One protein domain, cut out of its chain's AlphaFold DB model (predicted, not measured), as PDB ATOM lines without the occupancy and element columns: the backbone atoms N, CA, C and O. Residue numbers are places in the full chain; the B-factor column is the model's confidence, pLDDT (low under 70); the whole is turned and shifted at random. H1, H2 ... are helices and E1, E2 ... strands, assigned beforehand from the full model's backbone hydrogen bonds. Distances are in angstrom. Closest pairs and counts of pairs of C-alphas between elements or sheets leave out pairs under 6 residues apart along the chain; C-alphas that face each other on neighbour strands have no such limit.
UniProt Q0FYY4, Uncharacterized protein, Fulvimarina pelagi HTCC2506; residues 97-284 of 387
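Overview. This is residues 97 to 284 of the 387 residues of an uncharacterized protein of Fulvimarina pelagi HTCC2506 (UniProt Q0FYY4). The chain is wound in stacked turns, a solenoid whose walls are parallel sheets, with H1 capping the end where the printed part begins. One long wall, E1 E2 E4 E6 E9 E12 E15 E17, and a second, E3 E5 E8 E11 E14 E16, run along the stack; a third wall, E7 E10 E13, is added in the later turns. The 188 printed residues include two named helices and 17 named strands, in the order H1, E1, H2, then E2 to E17, with each sheet all parallel. The class is mostly strand, though under half of the residues, 87 of 188, are in named elements. The whole is compact, with a radius of gyration of the C-alphas of 16.7 A and spans of 49 by 48 by 33 A.

Along the chain. H1, residues 97 to 105, begins at C-alpha 97 (-34.297, 85.083, 29.350) and is 12.1 A long. E1 is 110 to 114, H2 117 to 120, E2 151 to 156, 16.5 A long, and E3 166 to 168. E4 is 171 to 176, 16.1 A long, E5 186 to 188, E6 191 to 195, E7 199 to 202 and E8 205 to 207. E9 is 210 to 214, E10 216 to 220, E11 223 to 225, E12 229 to 232 and E13 237 to 241, 13.6 A long. E14 is 243 to 246, E15 249 to 252, E16 268 to 272 and E17 275 to 278, ending at C-alpha 278 (-18.462, 75.753, -3.910).

Arrangement. H1 only grazes the eight-strand sheet, with residues 100 to 105; its closest C-alphas to E1 are those of Ala 104 and Leu 110, 7.3 A apart. E1, H2 and E2 form a strand-helix-strand unit, two parallel neighbour strands with a helix between, and its crossover is right-handed. H2 is not on the sheet. E1 and E2 stand at 7 degrees, with N 154 and O 110 at 2.8 A. At the other edge of this sheet, E15 and E17 have N 277 and O 250 at 2.9 A. In the six-strand sheet, E3 and E5 have N 188 and O 167 at 2.8 A. E7 runs on into E8 at 94 degrees. E10 and E13 have N 217 and O 237 at 2.8 A. In H1 every O i to N i+4 pair is within hydrogen-bond range; H2 is too short for one.

Size, cuts and confidence. The C-alphas farthest apart, those of Glu 98 and Asn 284, are 52.8 A apart. The printed part has no cut. The long links are H2 to E2 and E15 to E16. Mean pLDDT of the printed part is 80.1; residues 146 to 148, 234 to 236 and 252 to 284 are under 70.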
ATOM      1  N   VAL A  97     -33.971  86.373  29.983       96.69
ATOM      2  CA  VAL A  97     -34.297  85.083  29.350       96.69
ATOM      3  C   VAL A  97     -35.805  84.835  29.395       96.69
ATOM      4  O   VAL A  97     -36.426  84.720  28.347       96.69
ATOM      5  N   GLU A  98     -36.414  84.867  30.585       96.12
ATOM      6  CA  GLU A  98     -37.859  84.645  30.752       96.12
ATOM      7  C   GLU A  98     -38.696  85.637  29.929       96.12
ATOM      8  O   GLU A  98     -39.666  85.249  29.282       96.12
ATOM      9  N   ALA A  99     -38.290  86.909  29.899       96.75
ATOM     10  CA  ALA A  99     -38.961  87.934  29.110       96.75
ATOM     11  C   ALA A  99     -38.882  87.673  27.598       96.75
ATOM     12  O   ALA A  99     -39.897  87.791  26.912       96.75
ATOM     13  N   ILE A 100     -37.706  87.302  27.077       96.75
ATOM     14  CA  ILE A 100     -37.538  86.931  25.664       96.75
ATOM     15  C   ILE A 100     -38.418  85.718  25.347       96.75
ATOM     16  O   ILE A 100     -39.168  85.751  24.375       96.75
ATOM     17  N   GLU A 101     -38.371  84.669  26.169       96.31
ATOM     18  CA  GLU A 101     -39.123  83.433  25.933       96.31
ATOM     19  C   GLU A 101     -40.639  83.632  25.988       96.31
ATOM     20  O   GLU A 101     -41.368  83.055  25.181       96.31
ATOM     21  N   GLU A 102     -41.137  84.439  26.926       95.19
ATOM     22  CA  GLU A 102     -42.568  84.716  27.055       95.19
ATOM     23  C   GLU A 102     -43.077  85.601  25.911       95.19
ATOM     24  O   GLU A 102     -44.145  85.331  25.358       95.19
ATOM     25  N   LEU A 103     -42.310  86.613  25.489       95.19
ATOM     26  CA  LEU A 103     -42.656  87.422  24.315       95.19
ATOM     27  C   LEU A 103     -42.611  86.593  23.022       95.19
ATOM     28  O   LEU A 103     -43.538  86.670  22.213       95.19
ATOM     29  N   ALA A 104     -41.592  85.742  22.869       94.00
ATOM     30  CA  ALA A 104     -41.465  84.799  21.760       94.00
ATOM     31  C   ALA A 104     -42.655  83.828  21.699       94.00
ATOM     32  O   ALA A 104     -43.260  83.653  20.643       94.00
ATOM     33  N   ARG A 105     -43.054  83.258  22.844       92.31
ATOM     34  CA  ARG A 105     -44.213  82.358  22.974       92.31
ATOM     35  C   ARG A 105     -45.532  83.036  22.624       92.31
ATOM     36  O   ARG A 105     -46.437  82.389  22.122       92.31
ATOM     37  N   ARG A 106     -45.651  84.343  22.863       90.94
ATOM     38  CA  ARG A 106     -46.813  85.143  22.441       90.94
ATOM     39  C   ARG A 106     -46.780  85.501  20.952       90.94
ATOM     40  O   ARG A 106     -47.686  86.180  20.475       90.94
ATOM     41  N   GLY A 107     -45.745  85.080  20.223       91.62
ATOM     42  CA  GLY A 107     -45.543  85.410  18.818       91.62
ATOM     43  C   GLY A 107     -45.228  86.887  18.589       91.62
ATOM     44  O   GLY A 107     -45.553  87.405  17.524       91.62
ATOM     45  N   THR A 108     -44.665  87.574  19.590       92.81
ATOM     46  CA  THR A 108     -44.223  88.967  19.455       92.81
ATOM     47  C   THR A 108     -42.857  88.987  18.791       92.81
ATOM     48  O   THR A 108     -41.926  88.372  19.301       92.81
ATOM     49  N   GLU A 109     -42.722  89.706  17.679       94.25
ATOM     50  CA  GLU A 109     -41.426  89.890  17.028       94.25
ATOM     51  C   GLU A 109     -40.464  90.660  17.936       94.25
ATOM     52  O   GLU A 109     -40.803  91.685  18.531       94.25
ATOM     53  N   LEU A 110     -39.244  90.153  18.038       95.81
ATOM     54  CA  LEU A 110     -38.215  90.657  18.932       95.81
ATOM     55  C   LEU A 110     -37.093  91.262  18.098       95.81
ATOM     56  O   LEU A 110     -36.023  90.674  17.958       95.81
ATOM     57  N   VAL A 111     -37.369  92.420  17.500       96.19
ATOM     58  CA  VAL A 111     -36.463  93.097  16.564       96.19
ATOM     59  C   VAL A 111     -35.842  94.352  17.169       96.19
ATOM     60  O   VAL A 111     -36.467  95.056  17.960       96.19
ATOM     61  N   GLY A 112     -34.598  94.642  16.782       95.00
ATOM     62  CA  GLY A 112     -33.883  95.847  17.216       95.00
ATOM     63  C   GLY A 112     -33.433  95.818  18.680       95.00
ATOM     64  O   GLY A 112     -33.153  96.869  19.256       95.00
ATOM     65  N   LEU A 113     -33.368  94.634  19.294       96.50
ATOM     66  CA  LEU A 113     -32.851  94.478  20.650       96.50
ATOM     67  C   LEU A 113     -31.330  94.643  20.652       96.50
ATOM     68  O   LEU A 113     -30.628  94.127  19.786       96.50
ATOM     69  N   ASP A 114     -30.811  95.343  21.652       96.25
ATOM     70  CA  ASP A 114     -29.373  95.518  21.824       96.25
ATOM     71  C   ASP A 114     -28.973  95.071  23.228       96.25
ATOM     72  O   ASP A 114     -29.225  95.746  24.228       96.25
ATOM     73  N   PHE A 115     -28.382  93.885  23.270       95.38
ATOM     74  CA  PHE A 115     -27.793  93.254  24.437       95.38
ATOM     75  C   PHE A 115     -26.264  93.274  24.394       95.38
ATOM     76  O   PHE A 115     -25.617  92.518  25.119       95.38
ATOM     77  N   SER A 116     -25.676  94.120  23.544       94.31
ATOM     78  CA  SER A 116     -24.228  94.216  23.469       94.31
ATOM     79  C   SER A 116     -23.626  94.688  24.786       94.31
ATOM     80  O   SER A 116     -24.184  95.508  25.524       94.31
ATOM     81  N   CYS A 117     -22.431  94.180  25.058       91.12
ATOM     82  CA  CYS A 117     -21.684  94.487  26.266       91.12
ATOM     83  C   CYS A 117     -21.441  95.996  26.461       91.12
ATOM     84  O   CYS A 117     -21.523  96.504  27.582       91.12
ATOM     85  N   SER A 118     -21.219  96.730  25.364       89.44
ATOM     86  CA  SER A 118     -21.031  98.186  25.368       89.44
ATOM     87  C   SER A 118     -22.277  98.943  25.829       89.44
ATOM     88  O   SER A 118     -22.162  99.938  26.540       89.44
ATOM     89  N   ARG A 119     -23.474  98.461  25.474       91.06
ATOM     90  CA  ARG A 119     -24.740  99.068  25.898       91.06
ATOM     91  C   ARG A 119     -25.098  98.736  27.343       91.06
ATOM     92  O   ARG A 119     -25.657  99.578  28.041       91.06
ATOM     93  N   LEU A 120     -24.813  97.513  27.785       89.31
ATOM     94  CA  LEU A 120     -25.204  97.031  29.114       89.31
ATOM     95  C   LEU A 120     -24.187  97.360  30.218       89.31
ATOM     96  O   LEU A 120     -24.400  96.979  31.367       89.31
ATOM     97  N   GLY A 121     -23.114  98.087  29.886       80.38
ATOM     98  CA  GLY A 121     -22.100  98.531  30.846       80.38
ATOM     99  C   GLY A 121     -21.152  97.423  31.301       80.38
ATOM    100  O   GLY A 121     -20.552  97.541  32.365       80.38
ATOM    101  N   GLY A 122     -21.038  96.343  30.524       80.44
ATOM    102  CA  GLY A 122     -20.174  95.203  30.838       80.44
ATOM    103  C   GLY A 122     -18.781  95.262  30.215       80.44
ATOM    104  O   GLY A 122     -17.968  94.378  30.479       80.44
ATOM    105  N   GLY A 123     -18.525  96.250  29.354       80.06
ATOM    106  CA  GLY A 123     -17.244  96.407  28.672       80.06
ATOM    107  C   GLY A 123     -16.216  97.133  29.534       80.06
ATOM    108  O   GLY A 123     -16.527  98.160  30.138       80.06
ATOM    109  N   ASP A 124     -14.985  96.635  29.533       79.75
ATOM    110  CA  ASP A 124     -13.836  97.379  30.032       79.75
ATOM    111  C   ASP A 124     -13.483  98.488  29.029       79.75
ATOM    112  O   ASP A 124     -13.180  98.241  27.858       79.75
ATOM    113  N   ALA A 125     -13.523  99.736  29.499       75.75
ATOM    114  CA  ALA A 125     -13.226 100.917  28.694       75.75
ATOM    115  C   ALA A 125     -11.783 100.942  28.156       75.75
ATOM    116  O   ALA A 125     -11.502 101.686  27.217       75.75
ATOM    117  N   THR A 126     -10.870 100.176  28.758       79.31
ATOM    118  CA  THR A 126      -9.445 100.174  28.415       79.31
ATOM    119  C   THR A 126      -9.064  99.067  27.443       79.31
ATOM    120  O   THR A 126      -8.354  99.332  26.474       79.31
ATOM    121  N   THR A 127      -9.547  97.844  27.661       79.50
ATOM    122  CA  THR A 127      -9.224  96.691  26.807       79.50
ATOM    123  C   THR A 127     -10.231  96.459  25.685       79.50
ATOM    124  O   THR A 127      -9.967  95.651  24.798       79.50
ATOM    125  N   ALA A 128     -11.386  97.139  25.719       73.94
ATOM    126  CA  ALA A 128     -12.554  96.834  24.890       73.94
ATOM    127  C   ALA A 128     -13.043  95.375  25.024       73.94
ATOM    128  O   ALA A 128     -13.875  94.930  24.232       73.94
ATOM    129  N   ALA A 129     -12.557  94.639  26.029       82.06
ATOM    130  CA  ALA A 129     -13.006  93.296  26.329       82.06
ATOM    131  C   ALA A 129     -14.358  93.348  27.043       82.06
ATOM    132  O   ALA A 129     -14.630  94.236  27.861       82.06
ATOM    133  N   CYS A 130     -15.216  92.380  26.738       85.12
ATOM    134  CA  CYS A 130     -16.440  92.196  27.495       85.12
ATOM    135  C   CYS A 130     -16.145  91.396  28.768       85.12
ATOM    136  O   CYS A 130     -15.934  90.188  28.702       85.12
ATOM    137  N   GLU A 131     -16.136  92.058  29.926       85.56
ATOM    138  CA  GLU A 131     -15.949  91.381  31.216       85.56
ATOM    139  C   GLU A 131     -17.276  90.861  31.779       85.56
ATOM    140  O   GLU A 131     -17.326  89.790  32.378       85.56
ATOM    141  N   ASN A 132     -18.365  91.614  31.581       84.38
ATOM    142  CA  ASN A 132     -19.667  91.341  32.193       84.38
ATOM    143  C   ASN A 132     -20.808  91.404  31.166       84.38
ATOM    144  O   ASN A 132     -21.690  92.267  31.234       84.38
ATOM    145  N   GLY A 133     -20.786  90.481  30.205       88.12
ATOM    146  CA  GLY A 133     -21.837  90.330  29.199       88.12
ATOM    147  C   GLY A 133     -23.218  90.016  29.782       88.12
ATOM    148  O   GLY A 133     -23.379  89.659  30.955       88.12
ATOM    149  N   VAL A 134     -24.257  90.135  28.951       93.44
ATOM    150  CA  VAL A 134     -25.575  89.611  29.329       93.44
ATOM    151  C   VAL A 134     -25.513  88.087  29.416       93.44
ATOM    152  O   VAL A 134     -24.920  87.423  28.565       93.44
ATOM    153  N   TYR A 135     -26.155  87.528  30.438       94.00
ATOM    154  CA  TYR A 135     -26.329  86.086  30.563       94.00
ATOM    155  C   TYR A 135     -27.666  85.691  29.941       94.00
ATOM    156  O   TYR A 135     -28.719  85.870  30.554       94.00
ATOM    157  N   LEU A 136     -27.606  85.146  28.728       95.75
ATOM    158  CA  LEU A 136     -28.732  84.562  27.992       95.75
ATOM    159  C   LEU A 136     -28.613  83.029  27.906       95.75
ATOM    160  O   LEU A 136     -29.185  82.389  27.025       95.75
ATOM    161  N   ARG A 137     -27.858  82.433  28.832       95.06
ATOM    162  CA  ARG A 137     -27.637  80.992  28.915       95.06
ATOM    163  C   ARG A 137     -28.961  80.243  29.075       95.06
ATOM    164  O   ARG A 137     -29.785  80.617  29.910       95.06
ATOM    165  N   GLY A 138     -29.138  79.167  28.314       96.19
ATOM    166  CA  GLY A 138     -30.357  78.359  28.336       96.19
ATOM    167  C   GLY A 138     -31.547  78.978  27.599       96.19
ATOM    168  O   GLY A 138     -32.642  78.425  27.682       96.19
ATOM    169  N   LEU A 139     -31.355  80.099  26.887       96.94
ATOM    170  CA  LEU A 139     -32.422  80.754  26.135       96.94
ATOM    171  C   LEU A 139     -33.073  79.779  25.152       96.94
ATOM    172  O   LEU A 139     -32.415  79.294  24.232       96.94
ATOM    173  N   THR A 140     -34.372  79.542  25.323       97.19
ATOM    174  CA  THR A 140     -35.156  78.642  24.481       97.19
ATOM    175  C   THR A 140     -36.142  79.419  23.615       97.19
ATOM    176  O   THR A 140     -37.197  79.859  24.075       97.19
ATOM    177  N   LEU A 141     -35.847  79.535  22.322       95.62
ATOM    178  CA  LEU A 141     -36.759  80.131  21.352       95.62
ATOM    179  C   LEU A 141     -37.520  79.036  20.615       95.62
ATOM    180  O   LEU A 141     -36.949  78.259  19.852       95.62
ATOM    181  N   ARG A 142     -38.835  79.007  20.834       92.69
ATOM    182  CA  ARG A 142     -39.771  78.145  20.114       92.69
ATOM    183  C   ARG A 142     -41.031  78.922  19.772       92.69
ATOM    184  O   ARG A 142     -41.490  79.730  20.579       92.69
ATOM    185  N   THR A 143     -41.606  78.630  18.615       83.06
ATOM    186  CA  THR A 143     -42.933  79.117  18.238       83.06
ATOM    187  C   THR A 143     -43.958  78.004  18.440       83.06
ATOM    188  O   THR A 143     -43.714  76.846  18.108       83.06
ATOM    189  N   ASP A 144     -45.100  78.336  19.037       82.62
ATOM    190  CA  ASP A 144     -46.274  77.461  19.098       82.62
ATOM    191  C   ASP A 144     -47.179  77.633  17.868       82.62
ATOM    192  O   ASP A 144     -48.078  76.818  17.619       82.62
ATOM    193  N   LYS A 145     -46.927  78.672  17.063       73.50
ATOM    194  CA  LYS A 145     -47.675  78.930  15.843       73.50
ATOM    195  C   LYS A 145     -47.338  77.869  14.800       73.50
ATOM    196  O   LYS A 145     -46.205  77.726  14.358       73.50
ATOM    197  N   LYS A 146     -48.380  77.165  14.352       69.69
ATOM    198  CA  LYS A 146     -48.344  76.269  13.182       69.69
ATOM    199  C   LYS A 146     -48.320  77.020  11.844       69.69
ATOM    200  O   LYS A 146     -48.333  76.378  10.800       69.69
ATOM    201  N   SER A 147     -48.389  78.351  11.865       58.28
ATOM    202  CA  SER A 147     -48.397  79.175  10.658       58.28
ATOM    203  C   SER A 147     -46.998  79.296  10.068       58.28
ATOM    204  O   SER A 147     -46.009  79.291  10.793       58.28
ATOM    205  N   GLU A 148     -46.935  79.493   8.754       66.00
ATOM    206  CA  GLU A 148     -45.706  79.800   8.008       66.00
ATOM    207  C   GLU A 148     -45.006  81.090   8.487       66.00
ATOM    208  O   GLU A 148     -43.851  81.330   8.143       66.00
ATOM    209  N   GLU A 149     -45.679  81.907   9.309       71.50
ATOM    210  CA  GLU A 149     -45.089  83.060   9.991       71.50
ATOM    211  C   GLU A 149     -43.999  82.619  10.975       71.50
ATOM    212  O   GLU A 149     -44.270  82.123  12.073       71.50
ATOM    213  N   ARG A 150     -42.747  82.829  10.568       76.12
ATOM    214  CA  ARG A 150     -41.574  82.608  11.412       76.12
ATOM    215  C   ARG A 150     -41.444  83.736  12.430       76.12
ATOM    216  O   ARG A 150     -41.494  84.905  12.060       76.12
ATOM    217  N   LEU A 151     -41.216  83.394  13.696       86.25
ATOM    218  CA  LEU A 151     -40.887  84.380  14.727       86.25
ATOM    219  C   LEU A 151     -39.541  85.033  14.386       86.25
ATOM    220  O   LEU A 151     -38.538  84.328  14.296       86.25
ATOM    221  N   ALA A 152     -39.503  86.357  14.238       91.12
ATOM    222  CA  ALA A 152     -38.255  87.089  14.052       91.12
ATOM    223  C   ALA A 152     -37.616  87.443  15.407       91.12
ATOM    224  O   ALA A 152     -38.213  88.164  16.209       91.12
ATOM    225  N   PHE A 153     -36.391  86.973  15.644       95.25
ATOM    226  CA  PHE A 153     -35.530  87.409  16.746       95.25
ATOM    227  C   PHE A 153     -34.288  88.080  16.164       95.25
ATOM    228  O   PHE A 153     -33.390  87.406  15.670       95.25
ATOM    229  N   GLN A 154     -34.255  89.413  16.194       96.88
ATOM    230  CA  GLN A 154     -33.143  90.209  15.684       96.88
ATOM    231  C   GLN A 154     -32.520  91.017  16.817       96.88
ATOM    232  O   GLN A 154     -33.130  91.963  17.330       96.88
ATOM    233  N   ALA A 155     -31.301  90.646  17.204       96.94
ATOM    234  CA  ALA A 155     -30.635  91.242  18.350       96.94
ATOM    235  C   ALA A 155     -29.129  91.413  18.139       96.94
ATOM    236  O   ALA A 155     -28.455  90.581  17.536       96.94
ATOM    237  N   ASN A 156     -28.573  92.478  18.706       96.56
ATOM    238  CA  ASN A 156     -27.139  92.574  18.919       96.56
ATOM    239  C   ASN A 156     -26.793  91.911  20.252       96.56
ATOM    240  O   ASN A 156     -27.180  92.406  21.303       96.56
ATOM    241  N   VAL A 157     -26.077  90.794  20.203       96.31
ATOM    242  CA  VAL A 157     -25.671  89.996  21.368       96.31
ATOM    243  C   VAL A 157     -24.154  89.995  21.544       96.31
ATOM    244  O   VAL A 157     -23.611  89.119  22.197       96.31
ATOM    245  N   SER A 158     -23.455  90.982  20.979       94.31
ATOM    246  CA  SER A 158     -21.992  91.047  21.039       94.31
ATOM    247  C   SER A 158     -21.474  91.022  22.488       94.31
ATOM    248  O   SER A 158     -21.816  91.903  23.285       94.31
ATOM    249  N   GLY A 159     -20.638  90.036  22.819       93.06
ATOM    250  CA  GLY A 159     -20.120  89.778  24.167       93.06
ATOM    251  C   GLY A 159     -21.095  89.065  25.113       93.06
ATOM    252  O   GLY A 159     -20.830  88.985  26.310       93.06
ATOM    253  N   ALA A 160     -22.244  88.587  24.631       94.25
ATOM    254  CA  ALA A 160     -23.198  87.834  25.440       94.25
ATOM    255  C   ALA A 160     -22.777  86.368  25.627       94.25
ATOM    256  O   ALA A 160     -22.110  85.770  24.781       94.25
ATOM    257  N   ASP A 161     -23.266  85.764  26.710       94.00
ATOM    258  CA  ASP A 161     -23.215  84.318  26.920       94.00
ATOM    259  C   ASP A 161     -24.573  83.696  26.565       94.00
ATOM    260  O   ASP A 161     -25.538  83.828  27.323       94.00
ATOM    261  N   LEU A 162     -24.645  83.033  25.407       95.44
ATOM    262  CA  LEU A 162     -25.777  82.226  24.943       95.44
ATOM    263  C   LEU A 162     -25.533  80.723  25.146       95.44
ATOM    264  O   LEU A 162     -26.171  79.911  24.483       95.44
ATOM    265  N   GLY A 163     -24.653  80.312  26.061       94.88
ATOM    266  CA  GLY A 163     -24.384  78.896  26.296       94.88
ATOM    267  C   GLY A 163     -25.662  78.072  26.517       94.88
ATOM    268  O   GLY A 163     -26.635  78.529  27.120       94.88
ATOM    269  N   SER A 164     -25.686  76.840  26.018       95.81
ATOM    270  CA  SER A 164     -26.828  75.923  26.144       95.81
ATOM    271  C   SER A 164     -28.158  76.484  25.615       95.81
ATOM    272  O   SER A 164     -29.219  76.081  26.089       95.81
ATOM    273  N   CYS A 165     -28.130  77.441  24.680       96.75
ATOM    274  CA  CYS A 165     -29.343  77.948  24.049       96.75
ATOM    275  C   CYS A 165     -30.043  76.866  23.219       96.75
ATOM    276  O   CYS A 165     -29.412  75.926  22.742       96.75
ATOM    277  N   ARG A 166     -31.351  77.001  23.012       97.00
ATOM    278  CA  ARG A 166     -32.125  76.098  22.162       97.00
ATOM    279  C   ARG A 166     -32.985  76.886  21.191       97.00
ATOM    280  O   ARG A 166     -33.880  77.619  21.603       97.00
ATOM    281  N   PHE A 167     -32.734  76.708  19.902       95.69
ATOM    282  CA  PHE A 167     -33.489  77.349  18.832       95.69
ATOM    283  C   PHE A 167     -34.237  76.284  18.040       95.69
ATOM    284  O   PHE A 167     -33.629  75.426  17.405       95.69
ATOM    285  N   GLU A 168     -35.561  76.327  18.108       94.00
ATOM    286  CA  GLU A 168     -36.441  75.356  17.458       94.00
ATOM    287  C   GLU A 168     -36.919  75.848  16.086       94.00
ATOM    288  O   GLU A 168     -36.770  77.015  15.707       94.00
ATOM    289  N   ALA A 169     -37.548  74.940  15.343       89.56
ATOM    290  CA  ALA A 169     -38.089  75.222  14.028       89.56
ATOM    291  C   ALA A 169     -39.134  76.345  14.060       89.56
ATOM    292  O   ALA A 169     -39.895  76.500  15.016       89.56
ATOM    293  N   GLY A 170     -39.190  77.119  12.974       87.69
ATOM    294  CA  GLY A 170     -40.129  78.237  12.840       87.69
ATOM    295  C   GLY A 170     -39.651  79.547  13.478       87.69
ATOM    296  O   GLY A 170     -40.422  80.502  13.541       87.69
ATOM    297  N   VAL A 171     -38.390  79.626  13.910       90.31
ATOM    298  CA  VAL A 171     -37.755  80.874  14.354       90.31
ATOM    299  C   VAL A 171     -36.732  81.328  13.309       90.31
ATOM    300  O   VAL A 171     -35.920  80.532  12.833       90.31
ATOM    301  N   ASN A 172     -36.797  82.608  12.940       93.44
ATOM    302  CA  ASN A 172     -35.794  83.299  12.142       93.44
ATOM    303  C   ASN A 172     -34.961  84.192  13.066       93.44
ATOM    304  O   ASN A 172     -35.470  85.153  13.646       93.44
ATOM    305  N   ILE A 173     -33.692  83.849  13.220       94.81
ATOM    306  CA  ILE A 173     -32.781  84.453  14.179       94.81
ATOM    307  C   ILE A 173     -31.735  85.243  13.406       94.81
ATOM    308  O   ILE A 173     -31.056  84.678  12.562       94.81
ATOM    309  N   VAL A 174     -31.578  86.531  13.703       95.38
ATOM    310  CA  VAL A 174     -30.521  87.379  13.139       95.38
ATOM    311  C   VAL A 174     -29.742  87.999  14.289       95.38
ATOM    312  O   VAL A 174     -30.254  88.863  15.004       95.38
ATOM    313  N   LEU A 175     -28.506  87.556  14.497       96.25
ATOM    314  CA  LEU A 175     -27.688  87.987  15.624       96.25
ATOM    315  C   LEU A 175     -26.443  88.712  15.154       96.25
ATOM    316  O   LEU A 175     -25.654  88.165  14.388       96.25
ATOM    317  N   LYS A 176     -26.212  89.909  15.699       95.56
ATOM    318  CA  LYS A 176     -24.866  90.483  15.696       95.56
ATOM    319  C   LYS A 176     -24.089  89.897  16.872       95.56
ATOM    320  O   LYS A 176     -24.414  90.214  18.016       95.56
ATOM    321  N   ALA A 177     -23.116  89.036  16.596       94.06
ATOM    322  CA  ALA A 177     -22.598  88.068  17.562       94.06
ATOM    323  C   ALA A 177     -21.074  88.136  17.782       94.06
ATOM    324  O   ALA A 177     -20.432  87.114  18.017       94.06
ATOM    325  N   ASN A 178     -20.483  89.336  17.752       91.12
ATOM    326  CA  ASN A 178     -19.048  89.505  18.021       91.12
ATOM    327  C   ASN A 178     -18.696  88.963  19.412       91.12
ATOM    328  O   ASN A 178     -19.347  89.354  20.385       91.12
ATOM    329  N   GLN A 179     -17.679  88.102  19.519       90.38
ATOM    330  CA  GLN A 179     -17.226  87.530  20.801       90.38
ATOM    331  C   GLN A 179     -18.369  86.918  21.636       90.38
ATOM    332  O   GLN A 179     -18.430  87.071  22.855       90.38
ATOM    333  N   THR A 180     -19.344  86.300  20.971       92.44
ATOM    334  CA  THR A 180     -20.506  85.696  21.633       92.44
ATOM    335  C   THR A 180     -20.251  84.220  21.879       92.44
ATOM    336  O   THR A 180     -19.794  83.512  20.983       92.44
ATOM    337  N   ASN A 181     -20.571  83.750  23.082       92.12
ATOM    338  CA  ASN A 181     -20.424  82.346  23.436       92.12
ATOM    339  C   ASN A 181     -21.706  81.566  23.103       92.12
ATOM    340  O   ASN A 181     -22.745  81.822  23.712       92.12
ATOM    341  N   PHE A 182     -21.626  80.590  22.195       94.00
ATOM    342  CA  PHE A 182     -22.726  79.666  21.870       94.00
ATOM    343  C   PHE A 182     -22.491  78.237  22.388       94.00
ATOM    344  O   PHE A 182     -23.105  77.289  21.894       94.00
ATOM    345  N   ALA A 183     -21.607  78.059  23.375       92.62
ATOM    346  CA  ALA A 183     -21.197  76.742  23.845       92.62
ATOM    347  C   ALA A 183     -22.389  75.857  24.245       92.62
ATOM    348  O   ALA A 183     -23.141  76.183  25.167       92.62
ATOM    349  N   GLY A 184     -22.557  74.721  23.572       93.62
ATOM    350  CA  GLY A 184     -23.601  73.736  23.862       93.62
ATOM    351  C   GLY A 184     -24.993  74.116  23.360       93.62
ATOM    352  O   GLY A 184     -25.974  73.534  23.822       93.62
ATOM    353  N   CYS A 185     -25.110  75.101  22.468       95.06
ATOM    354  CA  CYS A 185     -26.385  75.430  21.843       95.06
ATOM    355  C   CYS A 185     -26.925  74.291  20.959       95.06
ATOM    356  O   CYS A 185     -26.170  73.589  20.285       95.06
ATOM    357  N   GLU A 186     -28.250  74.160  20.921       95.00
ATOM    358  CA  GLU A 186     -28.995  73.196  20.111       95.00
ATOM    359  C   GLU A 186     -29.883  73.932  19.100       95.00
ATOM    360  O   GLU A 186     -30.806  74.652  19.489       95.00
ATOM    361  N   TRP A 187     -29.632  73.760  17.801       93.81
ATOM    362  CA  TRP A 187     -30.436  74.370  16.734       93.81
ATOM    363  C   TRP A 187     -31.167  73.292  15.932       93.81
ATOM    364  O   TRP A 187     -30.560  72.575  15.133       93.81
ATOM    365  N   ASN A 188     -32.482  73.203  16.113       92.75
ATOM    366  CA  ASN A 188     -33.336  72.166  15.542       92.75
ATOM    367  C   ASN A 188     -34.319  72.774  14.537       92.75
ATOM    368  O   ASN A 188     -35.421  73.177  14.900       92.75
ATOM    369  N   GLY A 189     -33.945  72.837  13.259       87.25
ATOM    370  CA  GLY A 189     -34.798  73.380  12.197       87.25
ATOM    371  C   GLY A 189     -34.930  74.907  12.201       87.25
ATOM    372  O   GLY A 189     -35.822  75.443  11.537       87.25
ATOM    373  N   ALA A 190     -34.082  75.605  12.958       90.31
ATOM    374  CA  ALA A 190     -34.042  77.061  12.998       90.31
ATOM    375  C   ALA A 190     -33.315  77.630  11.766       90.31
ATOM    376  O   ALA A 190     -32.419  76.996  11.199       90.31
ATOM    377  N   THR A 191     -33.687  78.848  11.369       90.88
ATOM    378  CA  THR A 191     -32.901  79.655  10.425       90.88
ATOM    379  C   THR A 191     -32.143  80.697  11.236       90.88
ATOM    380  O   THR A 191     -32.768  81.531  11.887       90.88
ATOM    381  N   VAL A 192     -30.813  80.629  11.231       91.50
ATOM    382  CA  VAL A 192     -29.933  81.477  12.039       91.50
ATOM    383  C   VAL A 192     -28.980  82.229  11.116       91.50
ATOM    384  O   VAL A 192     -28.227  81.619  10.373       91.50
ATOM    385  N   SER A 193     -28.997  83.553  11.171       92.81
ATOM    386  CA  SER A 193     -28.053  84.438  10.499       92.81
ATOM    387  C   SER A 193     -27.179  85.101  11.558       92.81
ATOM    388  O   SER A 193     -27.677  85.772  12.465       92.81
ATOM    389  N   LEU A 194     -25.877  84.861  11.489       91.38
ATOM    390  CA  LEU A 194     -24.883  85.377  12.418       91.38
ATOM    391  C   LEU A 194     -24.012  86.390  11.684       91.38
ATOM    392  O   LEU A 194     -23.401  86.094  10.661       91.38
ATOM    393  N   VAL A 195     -23.936  87.598  12.223       89.19
ATOM    394  CA  VAL A 195     -23.088  88.664  11.695       89.19
ATOM    395  C   VAL A 195     -22.075  89.019  12.765       89.19
ATOM    396  O   VAL A 195     -22.443  89.516  13.831       89.19
ATOM    397  N   GLY A 196     -20.795  88.782  12.507       82.56
ATOM    398  CA  GLY A 196     -19.773  89.204  13.446       82.56
ATOM    399  C   GLY A 196     -18.389  88.631  13.222       82.56
ATOM    400  O   GLY A 196     -18.190  87.671  12.487       82.56
ATOM    401  N   GLU A 197     -17.430  89.249  13.895       75.56
ATOM    402  CA  GLU A 197     -16.048  88.791  13.958       75.56
ATOM    403  C   GLU A 197     -15.892  87.817  15.136       75.56
ATOM    404  O   GLU A 197     -16.405  88.068  16.232       75.56
ATOM    405  N   ASP A 198     -15.192  86.706  14.893       76.44
ATOM    406  CA  ASP A 198     -14.863  85.671  15.880       76.44
ATOM    407  C   ASP A 198     -16.079  85.066  16.601       76.44
ATOM    408  O   ASP A 198     -16.200  85.105  17.829       76.44
ATOM    409  N   VAL A 199     -16.990  84.468  15.831       81.69
ATOM    410  CA  VAL A 199     -18.107  83.703  16.394       81.69
ATOM    411  C   VAL A 199     -17.634  82.298  16.777       81.69
ATOM    412  O   VAL A 199     -17.240  81.514  15.913       81.69
ATOM    413  N   GLN A 200     -17.689  81.967  18.069       80.25
ATOM    414  CA  GLN A 200     -17.292  80.655  18.590       80.25
ATOM    415  C   GLN A 200     -18.518  79.758  18.802       80.25
ATOM    416  O   GLN A 200     -19.420  80.079  19.580       80.25
ATOM    417  N   LEU A 201     -18.542  78.627  18.099       83.81
ATOM    418  CA  LEU A 201     -19.599  77.619  18.118       83.81
ATOM    419  C   LEU A 201     -19.047  76.313  18.709       83.81
ATOM    420  O   LEU A 201     -18.820  75.329  18.004       83.81
ATOM    421  N   ASP A 202     -18.812  76.319  20.019       83.75
ATOM    422  CA  ASP A 202     -18.245  75.177  20.738       83.75
ATOM    423  C   ASP A 202     -19.334  74.168  21.124       83.75
ATOM    424  O   ASP A 202     -20.380  74.539  21.657       83.75
ATOM    425  N   THR A 203     -19.102  72.868  20.948       85.69
ATOM    426  CA  THR A 203     -20.019  71.779  21.356       85.69
ATOM    427  C   THR A 203     -21.457  71.943  20.835       85.69
ATOM    428  O   THR A 203     -22.420  71.460  21.438       85.69
ATOM    429  N   MET A 204     -21.623  72.678  19.731       86.38
ATOM    430  CA  MET A 204     -22.925  73.009  19.159       86.38
ATOM    431  C   MET A 204     -23.540  71.782  18.484       86.38
ATOM    432  O   MET A 204     -22.857  71.055  17.767       86.38
ATOM    433  N   LYS A 205     -24.850  71.591  18.650       87.00
ATOM    434  CA  LYS A 205     -25.612  70.549  17.957       87.00
ATOM    435  C   LYS A 205     -26.601  71.172  16.993       87.00
ATOM    436  O   LYS A 205     -27.409  72.007  17.398       87.00
ATOM    437  N   THR A 206     -26.591  70.745  15.735       83.50
ATOM    438  CA  THR A 206     -27.537  71.258  14.737       83.50
ATOM    439  C   THR A 206     -28.216  70.130  13.985       83.50
ATOM    440  O   THR A 206     -27.559  69.195  13.533       83.50
ATOM    441  N   THR A 207     -29.536  70.228  13.819       85.94
ATOM    442  CA  THR A 207     -30.324  69.308  12.993       85.94
ATOM    443  C   THR A 207     -31.228  70.076  12.037       85.94
ATOM    444  O   THR A 207     -32.072  70.844  12.496       85.94
ATOM    445  N   LYS A 208     -31.115  69.830  10.722       84.38
ATOM    446  CA  LYS A 208     -31.965  70.445   9.673       84.38
ATOM    447  C   LYS A 208     -32.001  71.982   9.707       84.38
ATOM    448  O   LYS A 208     -33.014  72.582   9.350       84.38
ATOM    449  N   SER A 209     -30.927  72.618  10.159       84.12
ATOM    450  CA  SER A 209     -30.861  74.068  10.351       84.12
ATOM    451  C   SER A 209     -30.213  74.769   9.157       84.12
ATOM    452  O   SER A 209     -29.359  74.210   8.470       84.12
ATOM    453  N   GLN A 210     -30.626  76.010   8.907       83.94
ATOM    454  CA  GLN A 210     -29.980  76.886   7.927       83.94
ATOM    455  C   GLN A 210     -29.192  77.940   8.687       83.94
ATOM    456  O   GLN A 210     -29.775  78.666   9.490       83.94
ATOM    457  N   VAL A 211     -27.886  78.002   8.452       84.31
ATOM    458  CA  VAL A 211     -26.974  78.901   9.152       84.31
ATOM    459  C   VAL A 211     -26.285  79.782   8.124       84.31
ATOM    460  O   VAL A 211     -25.528  79.297   7.293       84.31
ATOM    461  N   GLU A 212     -26.547  81.077   8.168       86.25
ATOM    462  CA  GLU A 212     -25.834  82.066   7.371       86.25
ATOM    463  C   GLU A 212     -24.821  82.771   8.263       86.25
ATOM    464  O   GLU A 212     -25.171  83.193   9.366       86.25
ATOM    465  N   VAL A 213     -23.573  82.897   7.819       83.69
ATOM    466  CA  VAL A 213     -22.557  83.599   8.597       83.69
ATOM    467  C   VAL A 213     -21.777  84.598   7.763       83.69
ATOM    468  O   VAL A 213     -21.215  84.261   6.724       83.69
ATOM    469  N   ALA A 214     -21.702  85.827   8.266       82.69
ATOM    470  CA  ALA A 214     -20.827  86.872   7.763       82.69
ATOM    471  C   ALA A 214     -19.696  87.125   8.773       82.69
ATOM    472  O   ALA A 214     -19.923  87.768   9.802       82.69
ATOM    473  N   GLY A 215     -18.498  86.612   8.470       80.69
ATOM    474  CA  GLY A 215     -17.283  86.765   9.280       80.69
ATOM    475  C   GLY A 215     -16.576  85.443   9.603       80.69
ATOM    476  O   GLY A 215     -16.837  84.417   8.972       80.69
ATOM    477  N   LYS A 216     -15.638  85.476  10.557       77.94
ATOM    478  CA  LYS A 216     -14.907  84.285  11.015       77.94
ATOM    479  C   LYS A 216     -15.756  83.474  11.997       77.94
ATOM    480  O   LYS A 216     -16.229  84.010  12.998       77.94
ATOM    481  N   VAL A 217     -15.881  82.175  11.739       79.19
ATOM    482  CA  VAL A 217     -16.593  81.206  12.581       79.19
ATOM    483  C   VAL A 217     -15.660  80.082  12.966       79.19
ATOM    484  O   VAL A 217     -14.991  79.507  12.109       79.19
ATOM    485  N   VAL A 218     -15.647  79.734  14.245       81.06
ATOM    486  CA  VAL A 218     -14.871  78.607  14.756       81.06
ATOM    487  C   VAL A 218     -15.830  77.557  15.299       81.06
ATOM    488  O   VAL A 218     -16.593  77.840  16.217       81.06
ATOM    489  N   PHE A 219     -15.795  76.350  14.738       80.06
ATOM    490  CA  PHE A 219     -16.531  75.186  15.230       80.06
ATOM    491  C   PHE A 219     -15.575  74.263  15.980       80.06
ATOM    492  O   PHE A 219     -14.683  73.670  15.365       80.06
ATOM    493  N   ASN A 220     -15.780  74.098  17.282       80.75
ATOM    494  CA  ASN A 220     -15.020  73.150  18.095       80.75
ATOM    495  C   ASN A 220     -15.956  72.062  18.613       80.75
ATOM    496  O   ASN A 220     -16.879  72.373  19.360       80.75
ATOM    497  N   ASP A 221     -15.711  70.801  18.255       82.88
ATOM    498  CA  ASP A 221     -16.507  69.651  18.718       82.88
ATOM    499  C   ASP A 221     -18.014  69.790  18.403       82.88
ATOM    500  O   ASP A 221     -18.879  69.435  19.203       82.88
ATOM    501  N   ALA A 222     -18.353  70.375  17.250       80.94
ATOM    502  CA  ALA A 222     -19.734  70.529  16.814       80.94
ATOM    503  C   ALA A 222     -20.262  69.248  16.145       80.94
ATOM    504  O   ALA A 222     -19.568  68.564  15.382       80.94
ATOM    505  N   ASP A 223     -21.533  68.955  16.410       82.94
ATOM    506  CA  ASP A 223     -22.274  67.813  15.883       82.94
ATOM    507  C   ASP A 223     -23.338  68.310  14.894       82.94
ATOM    508  O   ASP A 223     -24.413  68.787  15.278       82.94
ATOM    509  N   LEU A 224     -23.007  68.257  13.602       80.69
ATOM    510  CA  LEU A 224     -23.808  68.836  12.528       80.69
ATOM    511  C   LEU A 224     -24.529  67.720  11.758       80.69
ATOM    512  O   LEU A 224     -24.013  67.173  10.777       80.69
ATOM    513  N   GLN A 225     -25.750  67.396  12.183       79.44
ATOM    514  CA  GLN A 225     -26.531  66.276  11.650       79.44
ATOM    515  C   GLN A 225     -27.704  66.712  10.762       79.44
ATOM    516  O   GLN A 225     -28.285  67.782  10.919       79.44
ATOM    517  N   GLY A 226     -28.125  65.841   9.850       74.62
ATOM    518  CA  GLY A 226     -29.449  65.894   9.236       74.62
ATOM    519  C   GLY A 226     -29.676  67.044   8.257       74.62
ATOM    520  O   GLY A 226     -30.738  67.656   8.306       74.62
ATOM    521  N   GLY A 227     -28.740  67.340   7.353       72.00
ATOM    522  CA  GLY A 227     -29.034  68.255   6.238       72.00
ATOM    523  C   GLY A 227     -28.916  69.733   6.568       72.00
ATOM    524  O   GLY A 227     -29.670  70.527   6.008       72.00
ATOM    525  N   ASN A 228     -28.017  70.120   7.476       77.06
ATOM    526  CA  ASN A 228     -27.771  71.541   7.723       77.06
ATOM    527  C   ASN A 228     -27.229  72.215   6.459       77.06
ATOM    528  O   ASN A 228     -26.495  71.581   5.707       77.06
ATOM    529  N   VAL A 229     -27.567  73.485   6.243       76.94
ATOM    530  CA  VAL A 229     -27.001  74.302   5.160       76.94
ATOM    531  C   VAL A 229     -26.263  75.472   5.782       76.94
ATOM    532  O   VAL A 229     -26.892  76.316   6.415       76.94
ATOM    533  N   PHE A 230     -24.946  75.516   5.598       80.00
ATOM    534  CA  PHE A 230     -24.113  76.639   6.022       80.00
ATOM    535  C   PHE A 230     -23.806  77.522   4.821       80.00
ATOM    536  O   PHE A 230     -23.148  77.045   3.904       80.00
ATOM    537  N   ASN A 231     -24.265  78.772   4.834       80.44
ATOM    538  CA  ASN A 231     -23.945  79.789   3.835       80.44
ATOM    539  C   ASN A 231     -22.951  80.777   4.439       80.44
ATOM    540  O   ASN A 231     -23.267  81.458   5.413       80.44
ATOM    541  N   ILE A 232     -21.755  80.871   3.873       78.06
ATOM    542  CA  ILE A 232     -20.730  81.806   4.354       78.06
ATOM    543  C   ILE A 232     -20.684  82.978   3.386       78.06
ATOM    544  O   ILE A 232     -20.409  82.791   2.202       78.06
ATOM    545  N   ALA A 233     -20.976  84.174   3.889       78.25
ATOM    546  CA  ALA A 233     -20.933  85.397   3.106       78.25
ATOM    547  C   ALA A 233     -19.484  85.818   2.789       78.25
ATOM    548  O   ALA A 233     -18.522  85.387   3.433       78.25
ATOM    549  N   SER A 234     -19.335  86.710   1.805       69.75
ATOM    550  CA  SER A 234     -18.039  87.246   1.373       69.75
ATOM    551  C   SER A 234     -17.217  87.803   2.545       69.75
ATOM    552  O   SER A 234     -17.726  88.560   3.374       69.75
ATOM    553  N   GLY A 235     -15.938  87.419   2.610       68.44
ATOM    554  CA  GLY A 235     -15.013  87.793   3.689       68.44
ATOM    555  C   GLY A 235     -15.112  86.936   4.957       68.44
ATOM    556  O   GLY A 235     -14.313  87.128   5.872       68.44
ATOM    557  N   GLY A 236     -16.048  85.985   5.019       69.38
ATOM    558  CA  GLY A 236     -16.106  85.014   6.101       69.38
ATOM    559  C   GLY A 236     -15.047  83.917   5.987       69.38
ATOM    560  O   GLY A 236     -14.568  83.591   4.900       69.38
ATOM    561  N   SER A 237     -14.693  83.322   7.121       73.06
ATOM    562  CA  SER A 237     -13.830  82.142   7.191       73.06
ATOM    563  C   SER A 237     -14.406  81.135   8.179       73.06
ATOM    564  O   SER A 237     -15.092  81.505   9.130       73.06
ATOM    565  N   ILE A 238     -14.148  79.852   7.941       74.69
ATOM    566  CA  ILE A 238     -14.512  78.782   8.866       74.69
ATOM    567  C   ILE A 238     -13.239  78.086   9.332       74.69
ATOM    568  O   ILE A 238     -12.440  77.627   8.516       74.69
ATOM    569  N   GLU A 239     -13.105  77.939  10.644       78.38
ATOM    570  CA  GLU A 239     -12.149  77.041  11.284       78.38
ATOM    571  C   GLU A 239     -12.923  75.922  11.987       78.38
ATOM    572  O   GLU A 239     -13.921  76.169  12.659       78.38
ATOM    573  N   THR A 240     -12.493  74.674  11.812       74.56
ATOM    574  CA  THR A 240     -13.197  73.500  12.346       74.56
ATOM    575  C   THR A 240     -12.230  72.576  13.071       74.56
ATOM    576  O   THR A 240     -11.273  72.102  12.464       74.56
ATOM    577  N   TYR A 241     -12.521  72.216  14.316       76.62
ATOM    578  CA  TYR A 241     -11.748  71.255  15.095       76.62
ATOM    579  C   TYR A 241     -12.658  70.137  15.613       76.62
ATOM    580  O   TYR A 241     -13.596  70.399  16.358       76.62
ATOM    581  N   TYR A 242     -12.363  68.889  15.230       74.00
ATOM    582  CA  TYR A 242     -13.032  67.678  15.730       74.00
ATOM    583  C   TYR A 242     -14.551  67.636  15.510       74.00
ATOM    584  O   TYR A 242     -15.301  67.279  16.408       74.00
ATOM    585  N   ASN A 243     -15.023  67.982  14.314       75.31
ATOM    586  CA  ASN A 243     -16.464  68.048  14.047       75.31
ATOM    587  C   ASN A 243     -16.996  66.752  13.432       75.31
ATOM    588  O   ASN A 243     -16.298  66.098  12.648       75.31
ATOM    589  N   ARG A 244     -18.254  66.426  13.736       77.25
ATOM    590  CA  ARG A 244     -19.012  65.369  13.059       77.25
ATOM    591  C   ARG A 244     -19.957  66.000  12.038       77.25
ATOM    592  O   ARG A 244     -20.767  66.851  12.395       77.25
ATOM    593  N   LEU A 245     -19.863  65.572  10.778       75.44
ATOM    594  CA  LEU A 245     -20.768  65.992   9.705       75.44
ATOM    595  C   LEU A 245     -21.536  64.773   9.193       75.44
ATOM    596  O   LEU A 245     -20.943  63.878   8.591       75.44
ATOM    597  N   ASP A 246     -22.848  64.749   9.413       76.50
ATOM    598  CA  ASP A 246     -23.713  63.652   8.968       76.50
ATOM    599  C   ASP A 246     -24.871  64.205   8.131       76.50
ATOM    600  O   ASP A 246     -25.735  64.931   8.636       76.50
ATOM    601  N   GLY A 247     -24.847  63.944   6.823       74.81
ATOM    602  CA  GLY A 247     -25.845  64.424   5.867       74.81
ATOM    603  C   GLY A 247     -25.899  65.945   5.688       74.81
ATOM    604  O   GLY A 247     -26.869  66.437   5.125       74.81
ATOM    605  N   SER A 248     -24.937  66.714   6.209       73.50
ATOM    606  CA  SER A 248     -24.929  68.186   6.149       73.50
ATOM    607  C   SER A 248     -24.317  68.711   4.843       73.50
ATOM    608  O   SER A 248     -23.408  68.104   4.277       73.50
ATOM    609  N   THR A 249     -24.804  69.862   4.373       74.25
ATOM    610  CA  THR A 249     -24.272  70.599   3.220       74.25
ATOM    611  C   THR A 249     -23.581  71.882   3.676       74.25
ATOM    612  O   THR A 249     -24.183  72.730   4.333       74.25
ATOM    613  N   ILE A 250     -22.322  72.070   3.291       74.06
ATOM    614  CA  ILE A 250     -21.623  73.347   3.486       74.06
ATOM    615  C   ILE A 250     -21.535  74.031   2.127       74.06
ATOM    616  O   ILE A 250     -20.956  73.482   1.185       74.06
ATOM    617  N   LYS A 251     -22.148  75.212   2.024       72.19
ATOM    618  CA  LYS A 251     -22.215  76.009   0.807       72.19
ATOM    619  C   LYS A 251     -21.373  77.274   0.965       72.19
ATOM    620  O   LYS A 251     -21.641  78.147   1.786       72.19
ATOM    621  N   PHE A 252     -20.364  77.391   0.119       67.25
ATOM    622  CA  PHE A 252     -19.613  78.630  -0.035       67.25
ATOM    623  C   PHE A 252     -20.249  79.395  -1.191       67.25
ATOM    624  O   PHE A 252     -20.196  78.938  -2.338       67.25
ATOM    625  N   GLU A 253     -20.905  80.517  -0.893       63.16
ATOM    626  CA  GLU A 253     -21.405  81.401  -1.942       63.16
ATOM    627  C   GLU A 253     -20.263  82.284  -2.447       63.16
ATOM    628  O   GLU A 253     -19.499  82.862  -1.675       63.16
ATOM    629  N   ALA A 254     -20.119  82.287  -3.771       51.47
ATOM    630  CA  ALA A 254     -18.978  82.801  -4.506       51.47
ATOM    631  C   ALA A 254     -18.505  84.187  -4.082       51.47
ATOM    632  O   ALA A 254     -19.279  85.133  -3.955       51.47
ATOM    633  N   PHE A 255     -17.188  84.307  -4.027       52.72
ATOM    634  CA  PHE A 255     -16.481  85.560  -3.884       52.72
ATOM    635  C   PHE A 255     -16.232  86.230  -5.244       52.72
ATOM    636  O   PHE A 255     -15.961  85.544  -6.230       52.72
ATOM    637  N   ASP A 256     -16.148  87.562  -5.259       45.12
ATOM    638  CA  ASP A 256     -15.418  88.297  -6.308       45.12
ATOM    639  C   ASP A 256     -13.886  88.119  -6.166       45.12
ATOM    640  O   ASP A 256     -13.131  88.369  -7.106       45.12
ATOM    641  N   TYR A 257     -13.416  87.665  -4.994       45.94
ATOM    642  CA  TYR A 257     -12.009  87.416  -4.667       45.94
ATOM    643  C   TYR A 257     -11.886  86.259  -3.665       45.94
ATOM    644  O   TYR A 257     -12.420  86.351  -2.563       45.94
ATOM    645  N   PHE A 258     -11.181  85.176  -4.012       45.19
ATOM    646  CA  PHE A 258     -10.883  84.117  -3.039       45.19
ATOM    647  C   PHE A 258     -10.116  84.753  -1.866       45.19
ATOM    648  O   PHE A 258      -9.069  85.358  -2.115       45.19
ATOM    649  N   PRO A 259     -10.609  84.682  -0.615       46.91
ATOM    650  CA  PRO A 259      -9.867  85.235   0.505       46.91
ATOM    651  C   PRO A 259      -8.518  84.514   0.580       46.91
ATOM    652  O   PRO A 259      -8.459  83.288   0.465       46.91
ATOM    653  N   GLU A 260      -7.433  85.270   0.776       41.94
ATOM    654  CA  GLU A 260      -6.060  84.738   0.856       41.94
ATOM    655  C   GLU A 260      -5.893  83.673   1.958       41.94
ATOM    656  O   GLU A 260      -4.889  82.962   1.997       41.94
ATOM    657  N   SER A 261      -6.896  83.519   2.829       44.00
ATOM    658  CA  SER A 261      -6.911  82.562   3.920       44.00
ATOM    659  C   SER A 261      -8.252  81.831   4.094       44.00
ATOM    660  O   SER A 261      -8.933  82.009   5.103       44.00
ATOM    661  N   ILE A 262      -8.603  80.909   3.191       47.03
ATOM    662  CA  ILE A 262      -9.275  79.671   3.639       47.03
ATOM    663  C   ILE A 262      -8.165  78.753   4.171       47.03
ATOM    664  O   ILE A 262      -7.768  77.783   3.536       47.03
ATOM    665  N   ILE A 263      -7.580  79.120   5.314       44.28
ATOM    666  CA  ILE A 263      -6.617  78.280   6.040       44.28
ATOM    667  C   ILE A 263      -7.412  77.595   7.148       44.28
ATOM    668  O   ILE A 263      -7.282  77.903   8.327       44.28
ATOM    669  N   GLY A 264      -8.325  76.716   6.749       46.62
ATOM    670  CA  GLY A 264      -9.014  75.831   7.676       46.62
ATOM    671  C   GLY A 264      -8.255  74.516   7.736       46.62
ATOM    672  O   GLY A 264      -8.196  73.799   6.738       46.62
ATOM    673  N   ASN A 265      -7.676  74.173   8.886       49.53
ATOM    674  CA  ASN A 265      -7.319  72.782   9.146       49.53
ATOM    675  C   ASN A 265      -8.631  72.026   9.368       49.53
ATOM    676  O   ASN A 265      -9.205  72.084  10.451       49.53
ATOM    677  N   PHE A 266      -9.149  71.373   8.333       52.81
ATOM    678  CA  PHE A 266     -10.381  70.605   8.444       52.81
ATOM    679  C   PHE A 266     -10.094  69.246   9.090       52.81
ATOM    680  O   PHE A 266      -9.565  68.338   8.451       52.81
ATOM    681  N   HIS A 267     -10.442  69.101  10.369       54.91
ATOM    682  CA  HIS A 267     -10.386  67.825  11.081       54.91
ATOM    683  C   HIS A 267     -11.805  67.290  11.300       54.91
ATOM    684  O   HIS A 267     -12.494  67.705  12.236       54.91
ATOM    685  N   PHE A 268     -12.235  66.365  10.440       58.75
ATOM    686  CA  PHE A 268     -13.535  65.701  10.552       58.75
ATOM    687  C   PHE A 268     -13.401  64.337  11.236       58.75
ATOM    688  O   PHE A 268     -12.594  63.502  10.829       58.75
ATOM    689  N   LEU A 269     -14.211  64.102  12.268       51.84
ATOM    690  CA  LEU A 269     -14.331  62.815  12.953       51.84
ATOM    691  C   LEU A 269     -15.600  62.111  12.454       51.84
ATOM    692  O   LEU A 269     -16.637  62.115  13.110       51.84
ATOM    693  N   GLY A 270     -15.509  61.520  11.263       49.34
ATOM    694  CA  GLY A 270     -16.622  60.812  10.627       49.34
ATOM    695  C   GLY A 270     -17.395  61.692   9.647       49.34
ATOM    696  O   GLY A 270     -17.963  62.720  10.014       49.34
ATOM    697  N   LEU A 271     -17.397  61.252   8.392       55.09
ATOM    698  CA  LEU A 271     -18.186  61.809   7.303       55.09
ATOM    699  C   LEU A 271     -19.112  60.697   6.808       55.09
ATOM    700  O   LEU A 271     -18.635  59.658   6.351       55.09
ATOM    701  N   SER A 272     -20.418  60.908   6.912       56.56
ATOM    702  CA  SER A 272     -21.426  60.108   6.212       56.56
ATOM    703  C   SER A 272     -22.330  61.064   5.449       56.56
ATOM    704  O   SER A 272     -22.905  61.977   6.035       56.56
ATOM    705  N   ASP A 273     -22.394  60.908   4.127       60.22
ATOM    706  CA  ASP A 273     -23.281  61.666   3.233       60.22
ATOM    707  C   ASP A 273     -23.142  63.207   3.299       60.22
ATOM    708  O   ASP A 273     -24.083  63.945   3.006       60.22
ATOM    709  N   ALA A 274     -21.970  63.726   3.684       60.25
ATOM    710  CA  ALA A 274     -21.702  65.166   3.685       60.25
ATOM    711  C   ALA A 274     -21.449  65.684   2.258       60.25
ATOM    712  O   ALA A 274     -20.714  65.067   1.489       60.25
ATOM    713  N   THR A 275     -22.026  66.838   1.910       63.91
ATOM    714  CA  THR A 275     -21.826  67.480   0.599       63.91
ATOM    715  C   THR A 275     -21.170  68.846   0.766       63.91
ATOM    716  O   THR A 275     -21.633  69.686   1.536       63.91
ATOM    717  N   PHE A 276     -20.113  69.104   0.003       65.38
ATOM    718  CA  PHE A 276     -19.476  70.417  -0.072       65.38
ATOM    719  C   PHE A 276     -19.791  71.041  -1.425       65.38
ATOM    720  O   PHE A 276     -19.504  70.449  -2.466       65.38
ATOM    721  N   ILE A 277     -20.392  72.231  -1.417       65.56
ATOM    722  CA  ILE A 277     -20.724  72.965  -2.638       65.56
ATOM    723  C   ILE A 277     -19.962  74.285  -2.626       65.56
ATOM    724  O   ILE A 277     -20.163  75.129  -1.754       65.56
ATOM    725  N   ILE A 278     -19.106  74.471  -3.626       59.62
ATOM    726  CA  ILE A 278     -18.462  75.753  -3.910       59.62
ATOM    727  C   ILE A 278     -19.133  76.301  -5.165       59.62
ATOM    728  O   ILE A 278     -18.884  75.822  -6.273       59.62
ATOM    729  N   GLU A 279     -20.016  77.282  -5.001       51.16
ATOM    730  CA  GLU A 279     -20.560  78.010  -6.144       51.16
ATOM    731  C   GLU A 279     -19.603  79.155  -6.469       51.16
ATOM    732  O   GLU A 279     -19.171  79.876  -5.578       51.16
ATOM    733  N   THR A 280     -19.235  79.313  -7.744       46.78
ATOM    734  CA  THR A 280     -18.421  80.442  -8.219       46.78
ATOM    735  C   THR A 280     -19.227  81.222  -9.255       46.78
ATOM    736  O   THR A 280     -19.718  80.655 -10.232       46.78
ATOM    737  N   SER A 281     -19.413  82.524  -9.056       40.38
ATOM    738  CA  SER A 281     -20.116  83.389  -9.998       40.38
ATOM    739  C   SER A 281     -19.164  83.796 -11.122       40.38
ATOM    740  O   SER A 281     -18.477  84.806 -11.043       40.38
ATOM    741  N   GLY A 282     -19.111  82.993 -12.187       40.62
ATOM    742  CA  GLY A 282     -18.774  83.469 -13.536       40.62
ATOM    743  C   GLY A 282     -17.400  84.118 -13.771       40.62
ATOM    744  O   GLY A 282     -17.299  84.952 -14.670       40.62
ATOM    745  N   LEU A 283     -16.342  83.740 -13.048       33.19
ATOM    746  CA  LEU A 283     -14.984  84.258 -13.279       33.19
ATOM    747  C   LEU A 283     -14.027  83.192 -13.828       33.19
ATOM    748  O   LEU A 283     -13.939  82.074 -13.319       33.19
ATOM    749  N   ASN A 284     -13.264  83.572 -14.859       33.59
ATOM    750  CA  ASN A 284     -12.077  82.842 -15.295       33.59
ATOM    751  C   ASN A 284     -11.041  82.904 -14.167       33.59
ATOM    752  O   ASN A 284     -10.462  83.959 -13.911       33.59
TER     753      ASN A 284